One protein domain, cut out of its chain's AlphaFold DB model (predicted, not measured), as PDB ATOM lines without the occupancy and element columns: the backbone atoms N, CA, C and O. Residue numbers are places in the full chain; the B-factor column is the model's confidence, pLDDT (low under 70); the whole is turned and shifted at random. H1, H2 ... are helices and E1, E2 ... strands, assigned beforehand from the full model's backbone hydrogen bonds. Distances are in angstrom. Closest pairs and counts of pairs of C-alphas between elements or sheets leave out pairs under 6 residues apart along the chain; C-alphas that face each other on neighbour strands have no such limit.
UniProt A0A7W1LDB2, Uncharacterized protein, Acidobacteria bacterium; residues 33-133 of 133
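AT A GLANCE: This is residues 33 to 133 of the 133 residues of an uncharacterized protein of Acidobacteria bacterium (UniProt A0A7W1LDB2). Two sheets of four strands, E1 E8 E7 E4 and E2 E3 E6 E5, lie face to face as a sandwich, the strands of the one at 12 degrees to those of the other and running along the longest axis. The short helix H1 sits at one end, where the chain passes from E1 to E2. The printed part has 101 residues, with one named helix and eight named strands in the order E1 H1 E2 E3 E4 E5 E6 E7 E8; both sheets are antiparallel throughout and the class is mostly strand. The whole is compact, with a radius of gyration of the C-alphas of 13.1 A, and elongated, spanning 40 by 25 by 19 A.

HOW THE PARTS SIT: Start at E1, residues 33 to 40, an edge strand antiparallel to E8, residues 123 to 132; N 35 and O 129 are 2.7 A apart, within hydrogen-bond range. H1, residues 48 to 51, is on this sheet at a height over the sheet of 6.5 A, and it touches E8, closest at the C-alphas of Gly 48 and Gly 123, 4.8 A. H1 is too short for an O i to N i+4 pair, and its one O i to N i+3 pair is within range. Next, E2, residues 52 to 57, and E3, residues 60 to 65, form a hairpin, with N 55 and O 62 at 2.9 A. E1 and E2 touch across the sandwich, closest at the C-alphas of Thr 36 and Ala 56, 6.6 A. E4, residues 74 to 79, is antiparallel to E7, residues 112 to 118, with N 116 and O 76 at 2.8 A. E5, residues 84 to 87, and E6, residues 99 to 105, form a hairpin with N 87 and O 102 at 2.8 A. E6 is staggered: it pairs with E3 over residues 99 to 102, where N 101 and O 61 are 2.8 A apart, and with E5 over 102 to 105. E7 and E8 form a hairpin, with N 126 and O 115 at 2.8 A.

IN THESE COORDINATES: Find C-alpha 33 at (-21.369, 23.297, 11.852); from there E1 runs 23.5 A to C-alpha 40 at (-12.403, 1.653, 13.749). E6 and E7 measure 20.2 A and 20.1 A. E8, the longest strand, runs 28.9 A to C-alpha 132 at (-18.244, 26.613, 16.420).

THE WHOLE: The C-alphas of Gly 69 and Ala 108, the two farthest apart, are 40.2 A apart. The printed part has no cut, and its one long link is E5 to E6. Look for pLDDT under 70 at residues 46 to 49, 68 and 132 to 133.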
ATOM      1  N   THR A  33     -21.292  24.236  12.980       70.06
ATOM      2  CA  THR A  33     -21.369  23.297  11.852       70.06
ATOM      3  C   THR A  33     -21.168  21.866  12.330       70.06
ATOM      4  O   THR A  33     -20.382  21.653  13.260       70.06
ATOM      5  N   PRO A  34     -21.808  20.873  11.695       70.38
ATOM      6  CA  PRO A  34     -21.556  19.479  12.012       70.38
ATOM      7  C   PRO A  34     -20.133  19.091  11.601       70.38
ATOM      8  O   PRO A  34     -19.695  19.312  10.475       70.38
ATOM      9  N   PHE A  35     -19.424  18.456  12.518       75.12
ATOM     10  CA  PHE A  35     -18.124  17.849  12.316       75.12
ATOM     11  C   PHE A  35     -18.225  16.361  12.627       75.12
ATOM     12  O   PHE A  35     -18.709  15.967  13.689       75.12
ATOM     13  N   THR A  36     -17.756  15.535  11.696       78.56
ATOM     14  CA  THR A  36     -17.824  14.078  11.813       78.56
ATOM     15  C   THR A  36     -16.424  13.498  11.948       78.56
ATOM     16  O   THR A  36     -15.514  13.863  11.211       78.56
ATOM     17  N   THR A  37     -16.239  12.585  12.897       81.06
ATOM     18  CA  THR A  37     -15.005  11.808  13.061       81.06
ATOM     19  C   THR A  37     -15.334  10.328  12.952       81.06
ATOM     20  O   THR A  37     -16.289   9.870  13.577       81.06
ATOM     21  N   VAL A  38     -14.544   9.585  12.179       83.88
ATOM     22  CA  VAL A  38     -14.717   8.142  11.976       83.88
ATOM     23  C   VAL A  38     -13.517   7.406  12.557       83.88
ATOM     24  O   VAL A  38     -12.377   7.808  12.326       83.88
ATOM     25  N   SER A  39     -13.762   6.335  13.304       84.56
ATOM     26  CA  SER A  39     -12.716   5.455  13.832       84.56
ATOM     27  C   SER A  39     -13.118   3.991  13.711       84.56
ATOM     28  O   SER A  39     -14.305   3.670  13.666       84.56
ATOM     29  N   GLU A  40     -12.136   3.093  13.698       83.69
ATOM     30  CA  GLU A  40     -12.403   1.653  13.749       83.69
ATOM     31  C   GLU A  40     -13.042   1.252  15.075       83.69
ATOM     32  O   GLU A  40     -12.768   1.847  16.122       83.69
ATOM     33  N   ASP A  41     -13.888   0.226  15.020       83.62
ATOM     34  CA  ASP A  41     -14.316  -0.501  16.205       83.62
ATOM     35  C   ASP A  41     -13.265  -1.571  16.556       83.62
ATOM     36  O   ASP A  41     -13.188  -2.593  15.869       83.62
ATOM     37  N   PRO A  42     -12.463  -1.381  17.624       81.25
ATOM     38  CA  PRO A  42     -11.388  -2.306  17.975       81.25
ATOM     39  C   PRO A  42     -11.902  -3.636  18.542       81.25
ATOM     40  O   PRO A  42     -11.107  -4.539  18.785       81.25
ATOM     41  N   SER A  43     -13.213  -3.766  18.791       81.19
ATOM     42  CA  SER A  43     -13.821  -5.026  19.235       81.19
ATOM     43  C   SER A  43     -14.061  -6.024  18.096       81.19
ATOM     44  O   SER A  43     -14.450  -7.162  18.359       81.19
ATOM     45  N   LEU A  44     -13.837  -5.614  16.843       78.88
ATOM     46  CA  LEU A  44     -14.057  -6.415  15.640       78.88
ATOM     47  C   LEU A  44     -12.749  -6.640  14.870       78.88
ATOM     48  O   LEU A  44     -11.707  -6.071  15.201       78.88
ATOM     49  N   PHE A  45     -12.787  -7.508  13.855       72.38
ATOM     50  CA  PHE A  45     -11.596  -7.808  13.066       72.38
ATOM     51  C   PHE A  45     -11.100  -6.552  12.317       72.38
ATOM     52  O   PHE A  45     -11.915  -5.761  11.831       72.38
ATOM     53  N   PRO A  46      -9.771  -6.355  12.216       62.25
ATOM     54  CA  PRO A  46      -9.186  -5.199  11.537       62.25
ATOM     55  C   PRO A  46      -9.569  -5.165  10.047       62.25
ATOM     56  O   PRO A  46      -9.581  -6.201   9.385       62.25
ATOM     57  N   GLY A  47      -9.889  -3.968   9.531       56.53
ATOM     58  CA  GLY A  47     -10.548  -3.756   8.226       56.53
ATOM     59  C   GLY A  47     -11.790  -2.840   8.279       56.53
ATOM     60  O   GLY A  47     -12.477  -2.658   7.270       56.53
ATOM     61  N   GLY A  48     -12.083  -2.253   9.447       62.06
ATOM     62  CA  GLY A  48     -13.304  -1.512   9.791       62.06
ATOM     63  C   GLY A  48     -13.605  -0.293   8.925       62.06
ATOM     64  O   GLY A  48     -14.692  -0.196   8.359       62.06
ATOM     65  N   ILE A  49     -12.645   0.624   8.788       63.81
ATOM     66  CA  ILE A  49     -12.825   1.866   8.016       63.81
ATOM     67  C   ILE A  49     -13.010   1.621   6.506       63.81
ATOM     68  O   ILE A  49     -13.951   2.175   5.950       63.81
ATOM     69  N   PRO A  50     -12.203   0.794   5.806       75.12
ATOM     70  CA  PRO A  50     -12.386   0.576   4.363       75.12
ATOM     71  C   PRO A  50     -13.644  -0.236   4.006       75.12
ATOM     72  O   PRO A  50     -13.976  -0.372   2.826       75.12
ATOM     73  N   SER A  51     -14.340  -0.784   5.006       80.94
ATOM     74  CA  SER A  51     -15.593  -1.515   4.814       80.94
ATOM     75  C   SER A  51     -16.797  -0.592   4.608       80.94
ATOM     76  O   SER A  51     -17.766  -1.012   3.971       80.94
ATOM     77  N   PHE A  52     -16.729   0.653   5.096       83.69
ATOM     78  CA  PHE A  52     -17.844   1.597   5.099       83.69
ATOM     79  C   PHE A  52     -17.429   3.001   4.650       83.69
ATOM     80  O   PHE A  52     -16.417   3.543   5.085       83.69
ATOM     81  N   GLY A  53     -18.261   3.620   3.819       85.06
ATOM     82  CA  GLY A  53     -18.169   5.030   3.466       85.06
ATOM     83  C   GLY A  53     -19.007   5.855   4.433       85.06
ATOM     84  O   GLY A  53     -20.102   5.447   4.811       85.06
ATOM     85  N   VAL A  54     -18.514   7.025   4.838       85.31
ATOM     86  CA  VAL A  54     -19.276   7.954   5.682       85.31
ATOM     87  C   VAL A  54     -19.343   9.302   4.992       85.31
ATOM     88  O   VAL A  54     -18.321   9.947   4.775       85.31
ATOM     89  N   THR A  55     -20.560   9.736   4.679       85.44
ATOM     90  CA  THR A  55     -20.821  11.056   4.099       85.44
ATOM     91  C   THR A  55     -21.573  11.907   5.110       85.44
ATOM     92  O   THR A  55     -22.698  11.582   5.492       85.44
ATOM     93  N   ALA A  56     -20.952  13.000   5.553       77.88
ATOM     94  CA  ALA A  56     -21.593  13.979   6.422       77.88
ATOM     95  C   ALA A  56     -22.393  14.990   5.586       77.88
ATOM     96  O   ALA A  56     -21.894  15.526   4.598       77.88
ATOM     97  N   GLY A  57     -23.628  15.255   6.003       75.38
ATOM     98  CA  GLY A  57     -24.468  16.342   5.512       75.38
ATOM     99  C   GLY A  57     -24.783  17.346   6.629       75.38
ATOM    100  O   GLY A  57     -24.379  17.140   7.774       75.38
ATOM    101  N   PRO A  58     -25.535  18.423   6.334       72.31
ATOM    102  CA  PRO A  58     -25.826  19.481   7.305       72.31
ATOM    103  C   PRO A  58     -26.476  18.992   8.608       72.31
ATOM    104  O   PRO A  58     -26.144  19.496   9.672       72.31
ATOM    105  N   ASN A  59     -27.356  17.988   8.520       79.50
ATOM    106  CA  ASN A  59     -28.095  17.389   9.643       79.50
ATOM    107  C   ASN A  59     -28.190  15.865   9.503       79.50
ATOM    108  O   ASN A  59     -29.151  15.230   9.945       79.50
ATOM    109  N   SER A  60     -27.247  15.271   8.781       84.88
ATOM    110  CA  SER A  60     -27.327  13.866   8.419       84.88
ATOM    111  C   SER A  60     -25.959  13.228   8.345       84.88
ATOM    112  O   SER A  60     -24.960  13.872   8.040       84.88
ATOM    113  N   VAL A  61     -25.935  11.926   8.574       87.62
ATOM    114  CA  VAL A  61     -24.791  11.071   8.305       87.62
ATOM    115  C   VAL A  61     -25.301   9.893   7.503       87.62
ATOM    116  O   VAL A  61     -26.167   9.154   7.967       87.62
ATOM    117  N   THR A  62     -24.761   9.726   6.306       89.62
ATOM    118  CA  THR A  62     -25.015   8.548   5.484       89.62
ATOM    119  C   THR A  62     -23.870   7.572   5.668       89.62
ATOM    120  O   THR A  62     -22.712   7.932   5.452       89.62
ATOM    121  N   VAL A  63     -24.207   6.350   6.070       88.94
ATOM    122  CA  VAL A  63     -23.285   5.218   6.090       88.94
ATOM    123  C   VAL A  63     -23.557   4.387   4.848       88.94
ATOM    124  O   VAL A  63     -24.668   3.893   4.662       88.94
ATOM    125  N   ASP A  64     -22.544   4.263   4.006       87.69
ATOM    126  CA  ASP A  64     -22.582   3.489   2.776       87.69
ATOM    127  C   ASP A  64     -21.756   2.210   2.925       87.69
ATOM    128  O   ASP A  64     -20.709   2.186   3.581       87.69
ATOM    129  N   HIS A  65     -22.229   1.141   2.306       82.12
ATOM    130  CA  HIS A  65     -21.461  -0.080   2.172       82.12
ATOM    131  C   HIS A  65     -20.381   0.111   1.098       82.12
ATOM    132  O   HIS A  65     -20.681   0.465  -0.037       82.12
ATOM    133  N   VAL A  66     -19.129  -0.232   1.413       82.88
ATOM    134  CA  VAL A  66     -18.047  -0.238   0.412       82.88
ATOM    135  C   VAL A  66     -17.532  -1.656   0.197       82.88
ATOM    136  O   VAL A  66     -17.690  -2.212  -0.884       82.88
ATOM    137  N   ASN A  67     -16.967  -2.275   1.237       76.75
ATOM    138  CA  ASN A  67     -16.346  -3.605   1.167       76.75
ATOM    139  C   ASN A  67     -16.696  -4.489   2.377       76.75
ATOM    140  O   ASN A  67     -15.944  -5.396   2.729       76.75
ATOM    141  N   ALA A  68     -17.819  -4.240   3.053       69.44
ATOM    142  CA  ALA A  68     -18.154  -4.948   4.290       69.44
ATOM    143  C   ALA A  68     -18.580  -6.419   4.075       69.44
ATOM    144  O   ALA A  68     -18.815  -7.134   5.053       69.44
ATOM    145  N   GLY A  69     -18.688  -6.871   2.815       79.75
ATOM    146  CA  GLY A  69     -18.924  -8.251   2.354       79.75
ATOM    147  C   GLY A  69     -20.329  -8.790   2.636       79.75
ATOM    148  O   GLY A  69     -20.940  -9.439   1.797       79.75
ATOM    149  N   THR A  70     -20.853  -8.479   3.817       86.25
ATOM    150  CA  THR A  70     -22.140  -8.927   4.353       86.25
ATOM    151  C   THR A  70     -23.151  -7.786   4.436       86.25
ATOM    152  O   THR A  70     -24.193  -7.964   5.056       86.25
ATOM    153  N   GLY A  71     -22.851  -6.621   3.852       88.25
ATOM    154  CA  GLY A  71     -23.674  -5.418   3.986       88.25
ATOM    155  C   GLY A  71     -23.633  -4.805   5.391       88.25
ATOM    156  O   GLY A  71     -22.896  -5.247   6.280       88.25
ATOM    157  N   LEU A  72     -24.441  -3.766   5.593       89.19
ATOM    158  CA  LEU A  72     -24.674  -3.168   6.903       89.19
ATOM    159  C   LEU A  72     -25.637  -4.058   7.701       89.19
ATOM    160  O   LEU A  72     -26.779  -4.288   7.306       89.19
ATOM    161  N   GLN A  73     -25.171  -4.568   8.834       92.38
ATOM    162  CA  GLN A  73     -25.918  -5.469   9.714       92.38
ATOM    163  C   GLN A  73     -26.593  -4.720  10.860       92.38
ATOM    164  O   GLN A  73     -27.710  -5.056  11.244       92.38
ATOM    165  N   SER A  74     -25.930  -3.697  11.403       90.31
ATOM    166  CA  SER A  74     -26.517  -2.853  12.441       90.31
ATOM    167  C   SER A  74     -26.032  -1.410  12.349       90.31
ATOM    168  O   SER A  74     -24.909  -1.140  11.919       90.31
ATOM    169  N   LEU A  75     -26.901  -0.491  12.767       91.31
ATOM    170  CA  LEU A  75     -26.599   0.917  12.967       91.31
ATOM    171  C   LEU A  75     -27.293   1.349  14.255       91.31
ATOM    172  O   LEU A  75     -28.519   1.292  14.351       91.31
ATOM    173  N   THR A  76     -26.513   1.720  15.264       91.12
ATOM    174  CA  THR A  76     -27.039   2.049  16.592       91.12
ATOM    175  C   THR A  76     -26.426   3.327  17.135       91.12
ATOM    176  O   THR A  76     -25.289   3.677  16.824       91.12
ATOM    177  N   VAL A  77     -27.180   4.033  17.979       89.06
ATOM    178  CA  VAL A  77     -26.670   5.180  18.735       89.06
ATOM    179  C   VAL A  77     -26.084   4.655  20.045       89.06
ATOM    180  O   VAL A  77     -26.815   4.133  20.881       89.06
ATOM    181  N   MET A  78     -24.768   4.777  20.221       84.44
ATOM    182  CA  MET A  78     -24.058   4.277  21.408       84.44
ATOM    183  C   MET A  78     -23.987   5.309  22.532       84.44
ATOM    184  O   MET A  78     -24.013   4.954  23.705       84.44
ATOM    185  N   ASN A  79     -23.893   6.588  22.170       82.25
ATOM    186  CA  ASN A  79     -23.913   7.698  23.113       82.25
ATOM    187  C   ASN A  79     -24.958   8.699  22.619       82.25
ATOM    188  O   ASN A  79     -24.625   9.499  21.742       82.25
ATOM    189  N   PRO A  80     -26.223   8.589  23.059       79.06
ATOM    190  CA  PRO A  80     -27.284   9.455  22.572       79.06
ATOM    191  C   PRO A  80     -27.031  10.905  22.997       79.06
ATOM    192  O   PRO A  80     -26.542  11.143  24.104       79.06
ATOM    193  N   PRO A  81     -27.362  11.880  22.138       82.88
ATOM    194  CA  PRO A  81     -27.186  13.280  22.482       82.88
ATOM    195  C   PRO A  81     -28.223  13.690  23.535       82.88
ATOM    196  O   PRO A  81     -29.389  13.307  23.455       82.88
ATOM    197  N   ALA A  82     -27.814  14.507  24.508       82.88
ATOM    198  CA  ALA A  82     -28.721  15.031  25.536       82.88
ATOM    199  C   ALA A  82     -29.705  16.078  24.983       82.88
ATOM    200  O   ALA A  82     -30.756  16.326  25.567       82.88
ATOM    201  N   ASN A  83     -29.351  16.697  23.857       81.00
ATOM    202  CA  ASN A  83     -29.979  17.904  23.347       81.00
ATOM    203  C   ASN A  83     -30.278  17.833  21.838       81.00
ATOM    204  O   ASN A  83     -30.399  18.856  21.167       81.00
ATOM    205  N   ALA A  84     -30.402  16.623  21.294       82.50
ATOM    206  CA  ALA A  84     -30.844  16.404  19.923       82.50
ATOM    207  C   ALA A  84     -31.711  15.149  19.817       82.50
ATOM    208  O   ALA A  84     -31.578  14.210  20.598       82.50
ATOM    209  N   ALA A  85     -32.593  15.123  18.827       84.56
ATOM    210  CA  ALA A  85     -33.270  13.912  18.399       84.56
ATOM    211  C   ALA A  85     -32.490  13.286  17.241       84.56
ATOM    212  O   ALA A  85     -32.198  13.964  16.257       84.56
ATOM    213  N   VAL A  86     -32.176  11.993  17.339       86.19
ATOM    214  CA  VAL A  86     -31.547  11.219  16.257       86.19
ATOM    215  C   VAL A  86     -32.582  10.265  15.683       86.19
ATOM    216  O   VAL A  86     -33.159   9.463  16.412       86.19
ATOM    217  N   THR A  87     -32.810  10.347  14.375       86.94
ATOM    218  CA  THR A  87     -33.747   9.486  13.652       86.94
ATOM    219  C   THR A  87     -32.977   8.620  12.669       86.94
ATOM    220  O   THR A  87     -32.304   9.125  11.768       86.94
ATOM    221  N   MET A  88     -33.093   7.306  12.842       84.00
ATOM    222  CA  MET A  88     -32.520   6.307  11.944       84.00
ATOM    223  C   MET A  88     -33.661   5.606  11.206       84.00
ATOM    224  O   MET A  88     -34.588   5.128  11.865       84.00
ATOM    225  N   PRO A  89     -33.634   5.541   9.865       84.38
ATOM    226  CA  PRO A  89     -34.617   4.766   9.131       84.38
ATOM    227  C   PRO A  89     -34.436   3.281   9.449       84.38
ATOM    228  O   PRO A  89     -33.320   2.801   9.658       84.38
ATOM    229  N   ALA A  90     -35.545   2.545   9.472       83.88
ATOM    230  CA  ALA A  90     -35.471   1.094   9.508       83.88
ATOM    231  C   ALA A  90     -34.827   0.586   8.211       83.88
ATOM    232  O   ALA A  90     -35.117   1.088   7.125       83.88
ATOM    233  N   PHE A  91     -33.980  -0.429   8.330       87.06
ATOM    234  CA  PHE A  91     -33.384  -1.126   7.199       87.06
ATOM    235  C   PHE A  91     -33.328  -2.623   7.500       87.06
ATOM    236  O   PHE A  91     -33.352  -3.045   8.658       87.06
ATOM    237  N   THR A  92     -33.269  -3.437   6.451       90.12
ATOM    238  CA  THR A  92     -33.098  -4.884   6.592       90.12
ATOM    239  C   THR A  92     -31.621  -5.199   6.849       90.12
ATOM    240  O   THR A  92     -30.778  -4.736   6.078       90.12
ATOM    241  N   PRO A  93     -31.272  -5.982   7.890       91.69
ATOM    242  CA  PRO A  93     -29.894  -6.409   8.116       91.69
ATOM    243  C   PRO A  93     -29.294  -7.082   6.879       91.69
ATOM    244  O   PRO A  93     -29.928  -7.930   6.251       91.69
ATOM    245  N   GLY A  94     -28.072  -6.687   6.529       87.81
ATOM    246  CA  GLY A  94     -27.395  -7.102   5.303       87.81
ATOM    247  C   GLY A  94     -27.689  -6.215   4.094       87.81
ATOM    248  O   GLY A  94     -27.368  -6.602   2.973       87.81
ATOM    249  N   THR A  95     -28.283  -5.035   4.302       90.81
ATOM    250  CA  THR A  95     -28.481  -4.060   3.226       90.81
ATOM    251  C   THR A  95     -27.145  -3.609   2.630       90.81
ATOM    252  O   THR A  95     -26.163  -3.395   3.346       90.81
ATOM    253  N   PHE A  96     -27.130  -3.456   1.308       91.56
ATOM    254  CA  PHE A  96     -26.048  -2.819   0.558       91.56
ATOM    255  C   PHE A  96     -26.395  -1.377   0.178       91.56
ATOM    256  O   PHE A  96     -25.519  -0.648  -0.276       91.56
ATOM    257  N   ASP A  97     -27.650  -0.970   0.381       90.25
ATOM    258  CA  ASP A  97     -28.076   0.403   0.154       90.25
ATOM    259  C   ASP A  97     -27.556   1.315   1.277       90.25
ATOM    260  O   ASP A  97     -27.547   0.901   2.448       90.25
ATOM    261  N   PRO A  98     -27.179   2.568   0.960       91.25
ATOM    262  CA  PRO A  98     -26.788   3.542   1.965       91.25
ATOM    263  C   PRO A  98     -27.904   3.794   2.981       91.25
ATOM    264  O   PRO A  98     -29.075   3.950   2.626       91.25
ATOM    265  N   VAL A  99     -27.532   3.916   4.253       89.81
ATOM    266  CA  VAL A  99     -28.459   4.244   5.341       89.81
ATOM    267  C   VAL A  99     -28.149   5.639   5.865       89.81
ATOM    268  O   VAL A  99     -27.057   5.905   6.371       89.81
ATOM    269  N   THR A 100     -29.122   6.544   5.753       91.38
ATOM    270  CA  THR A 100     -28.988   7.939   6.191       91.38
ATOM    271  C   THR A 100     -29.652   8.160   7.541       91.38
ATOM    272  O   THR A 100     -30.875   8.178   7.654       91.38
ATOM    273  N   THR A 101     -28.837   8.409   8.558       87.31
ATOM    274  CA  THR A 101     -29.284   8.911   9.858       87.31
ATOM    275  C   THR A 101     -29.449  10.419   9.787       87.31
ATOM    276  O   THR A 101     -28.582  11.114   9.259       87.31
ATOM    277  N   THR A 102     -30.529  10.940  10.358       88.25
ATOM    278  CA  THR A 102     -30.744  12.383  10.519       88.25
ATOM    279  C   THR A 102     -30.732  12.760  11.991       88.25
ATOM    280  O   THR A 102     -31.017  11.935  12.861       88.25
ATOM    281  N   PHE A 103     -30.386  14.006  12.283       84.69
ATOM    282  CA  PHE A 103     -30.448  14.547  13.631       84.69
ATOM    283  C   PHE A 103     -30.971  15.982  13.617       84.69
ATOM    284  O   PHE A 103     -30.752  16.722  12.660       84.69
ATOM    285  N   ALA A 104     -31.663  16.368  14.682       83.75
ATOM    286  CA  ALA A 104     -32.175  17.718  14.880       83.75
ATOM    287  C   ALA A 104     -31.833  18.178  16.295       83.75
ATOM    288  O   ALA A 104     -32.114  17.458  17.254       83.75
ATOM    289  N   ALA A 105     -31.218  19.353  16.427       79.31
ATOM    290  CA  ALA A 105     -30.959  19.937  17.735       79.31
ATOM    291  C   ALA A 105     -32.289  20.328  18.400       79.31
ATOM    292  O   ALA A 105     -33.227  20.774  17.742       79.31
ATOM    293  N   ASN A 106     -32.385  20.148  19.711       78.88
ATOM    294  CA  ASN A 106     -33.551  20.549  20.498       78.88
ATOM    295  C   ASN A 106     -33.353  21.931  21.138       78.88
ATOM    296  O   ASN A 106     -34.321  22.570  21.545       78.88
ATOM    297  N   ASP A 107     -32.104  22.391  21.237       77.88
ATOM    298  CA  ASP A 107     -31.715  23.661  21.839       77.88
ATOM    299  C   ASP A 107     -30.420  24.211  21.204       77.88
ATOM    300  O   ASP A 107     -29.969  23.750  20.154       77.88
ATOM    301  N   ALA A 108     -29.835  25.234  21.834       74.75
ATOM    302  CA  ALA A 108     -28.592  25.857  21.388       74.75
ATOM    303  C   ALA A 108     -27.313  25.158  21.894       74.75
ATOM    304  O   ALA A 108     -26.213  25.623  21.593       74.75
ATOM    305  N   ALA A 109     -27.420  24.086  22.686       76.81
ATOM    306  CA  ALA A 109     -26.251  23.381  23.192       76.81
ATOM    307  C   ALA A 109     -25.569  22.565  22.071       76.81
ATOM    308  O   ALA A 109     -26.202  22.192  21.078       76.81
ATOM    309  N   PRO A 110     -24.265  22.265  22.179       76.69
ATOM    310  CA  PRO A 110     -23.579  21.458  21.176       76.69
ATOM    311  C   PRO A 110     -24.162  20.043  21.102       76.69
ATOM    312  O   PRO A 110     -24.207  19.336  22.105       76.69
ATOM    313  N   VAL A 111     -24.577  19.615  19.908       83.12
ATOM    314  CA  VAL A 111     -24.954  18.215  19.660       83.12
ATOM    315  C   VAL A 111     -23.689  17.364  19.656       83.12
ATOM    316  O   VAL A 111     -22.748  17.697  18.939       83.12
ATOM    317  N   ASP A 112     -23.669  16.269  20.416       88.75
ATOM    318  CA  ASP A 112     -22.587  15.275  20.417       88.75
ATOM    319  C   ASP A 112     -23.172  13.872  20.583       88.75
ATOM    320  O   ASP A 112     -23.827  13.579  21.586       88.75
ATOM    321  N   PHE A 113     -22.958  13.007  19.595       88.38
ATOM    322  CA  PHE A 113     -23.360  11.607  19.674       88.38
ATOM    323  C   PHE A 113     -22.451  10.706  18.850       88.38
ATOM    324  O   PHE A 113     -21.750  11.152  17.940       88.38
ATOM    325  N   THR A 114     -22.505   9.410  19.149       91.12
ATOM    326  CA  THR A 114     -21.747   8.391  18.420       91.12
ATOM    327  C   THR A 114     -22.685   7.345  17.846       91.12
ATOM    328  O   THR A 114     -23.445   6.715  18.585       91.12
ATOM    329  N   LEU A 115     -22.592   7.135  16.536       91.56
ATOM    330  CA  LEU A 115     -23.157   5.978  15.857       91.56
ATOM    331  C   LEU A 115     -22.139   4.843  15.839       91.56
ATOM    332  O   LEU A 115     -20.939   5.079  15.701       91.56
ATOM    333  N   ARG A 116     -22.624   3.611  15.919       92.44
ATOM    334  CA  ARG A 116     -21.855   2.409  15.619       92.44
ATOM    335  C   ARG A 116     -22.489   1.725  14.420       92.44
ATOM    336  O   ARG A 116     -23.654   1.343  14.491       92.44
ATOM    337  N   ALA A 117     -21.725   1.587  13.344       90.44
ATOM    338  CA  ALA A 117     -22.118   0.832  12.162       90.44
ATOM    339  C   ALA A 117     -21.344  -0.485  12.140       90.44
ATOM    340  O   ALA A 117     -20.124  -0.479  12.318       90.44
ATOM    341  N   THR A 118     -22.029  -1.608  11.933       91.12
ATOM    342  CA  THR A 118     -21.382  -2.926  11.903       91.12
ATOM    343  C   THR A 118     -21.850  -3.771  10.732       91.12
ATOM    344  O   THR A 118     -23.003  -3.716  10.314       91.12
ATOM    345  N   SER A 119     -20.945  -4.613  10.251       89.50
ATOM    346  CA  SER A 119     -21.217  -5.809   9.450       89.50
ATOM    347  C   SER A 119     -21.050  -7.049  10.341       89.50
ATOM    348  O   SER A 119     -20.996  -6.914  11.565       89.50
ATOM    349  N   LEU A 120     -20.942  -8.251   9.762       86.75
ATOM    350  CA  LEU A 120     -20.613  -9.456  10.539       86.75
ATOM    351  C   LEU A 120     -19.162  -9.484  11.045       86.75
ATOM    352  O   LEU A 120     -18.890 -10.150  12.040       86.75
ATOM    353  N   PHE A 121     -18.237  -8.785  10.379       84.00
ATOM    354  CA  PHE A 121     -16.797  -8.898  10.663       84.00
ATOM    355  C   PHE A 121     -16.117  -7.566  10.984       84.00
ATOM    356  O   PHE A 121     -15.083  -7.552  11.644       84.00
ATOM    357  N   HIS A 122     -16.712  -6.457  10.549       86.50
ATOM    358  CA  HIS A 122     -16.124  -5.121  10.597       86.50
ATOM    359  C   HIS A 122     -17.084  -4.121  11.231       86.50
ATOM    360  O   HIS A 122     -18.302  -4.254  11.084       86.50
ATOM    361  N   GLY A 123     -16.549  -3.073  11.850       88.00
ATOM    362  CA  GLY A 123     -17.355  -1.963  12.340       88.00
ATOM    363  C   GLY A 123     -16.574  -0.667  12.479       88.00
ATOM    364  O   GLY A 123     -15.343  -0.657  12.541       88.00
ATOM    365  N   ILE A 124     -17.328   0.426  12.517       87.19
ATOM    366  CA  ILE A 124     -16.822   1.779  12.728       87.19
ATOM    367  C   ILE A 124     -17.658   2.505  13.775       87.19
ATOM    368  O   ILE A 124     -18.862   2.270  13.918       87.19
ATOM    369  N   PHE A 125     -17.018   3.448  14.455       89.06
ATOM    370  CA  PHE A 125     -17.688   4.494  15.206       89.06
ATOM    371  C   PHE A 125     -17.693   5.783  14.397       89.06
ATOM    372  O   PHE A 125     -16.666   6.193  13.858       89.06
ATOM    373  N   VAL A 126     -18.848   6.439  14.348       87.81
ATOM    374  CA  VAL A 126     -19.025   7.742  13.711       87.81
ATOM    375  C   VAL A 126     -19.487   8.727  14.769       87.81
ATOM    376  O   VAL A 126     -20.637   8.686  15.204       87.81
ATOM    377  N   ARG A 127     -18.584   9.600  15.213       87.94
ATOM    378  CA  ARG A 127     -18.903  10.664  16.165       87.94
ATOM    379  C   ARG A 127     -19.303  11.923  15.417       87.94
ATOM    380  O   ARG A 127     -18.532  12.415  14.595       87.94
ATOM    381  N   VAL A 128     -20.464  12.466  15.752       85.69
ATOM    382  CA  VAL A 128     -21.005  13.704  15.193       85.69
ATOM    383  C   VAL A 128     -20.993  14.767  16.276       85.69
ATOM    384  O   VAL A 128     -21.490  14.524  17.371       85.69
ATOM    385  N   ARG A 129     -20.422  15.934  15.971       85.25
ATOM    386  CA  ARG A 129     -20.358  17.084  16.876       85.25
ATOM    387  C   ARG A 129     -20.720  18.374  16.167       85.25
ATOM    388  O   ARG A 129     -20.139  18.656  15.129       85.25
ATOM    389  N   CYS A 130     -21.582  19.198  16.743       80.44
ATOM    390  CA  CYS A 130     -21.716  20.581  16.291       80.44
ATOM    391  C   CYS A 130     -20.613  21.427  16.933       80.44
ATOM    392  O   CYS A 130     -20.554  21.547  18.156       80.44
ATOM    393  N   VAL A 131     -19.725  21.990  16.115       72.56
ATOM    394  CA  VAL A 131     -18.599  22.819  16.569       72.56
ATOM    395  C   VAL A 131     -18.732  24.237  16.031       72.56
ATOM    396  O   VAL A 131     -19.199  24.436  14.909       72.56
ATOM    397  N   GLN A 132     -18.341  25.218  16.838       64.56
ATOM    398  CA  GLN A 132     -18.244  26.613  16.420       64.56
ATOM    399  C   GLN A 132     -17.027  26.746  15.494       64.56
ATOM    400  O   GLN A 132     -15.939  26.305  15.874       64.56
ATOM    401  N   GLN A 133     -17.229  27.254  14.275       52.56
ATOM    402  CA  GLN A 133     -16.121  27.592  13.372       52.56
ATOM    403  C   GLN A 133     -15.589  28.989  13.670       52.56
ATOM    404  O   GLN A 133     -16.411  29.860  14.038       52.56
TER     405      GLN A 133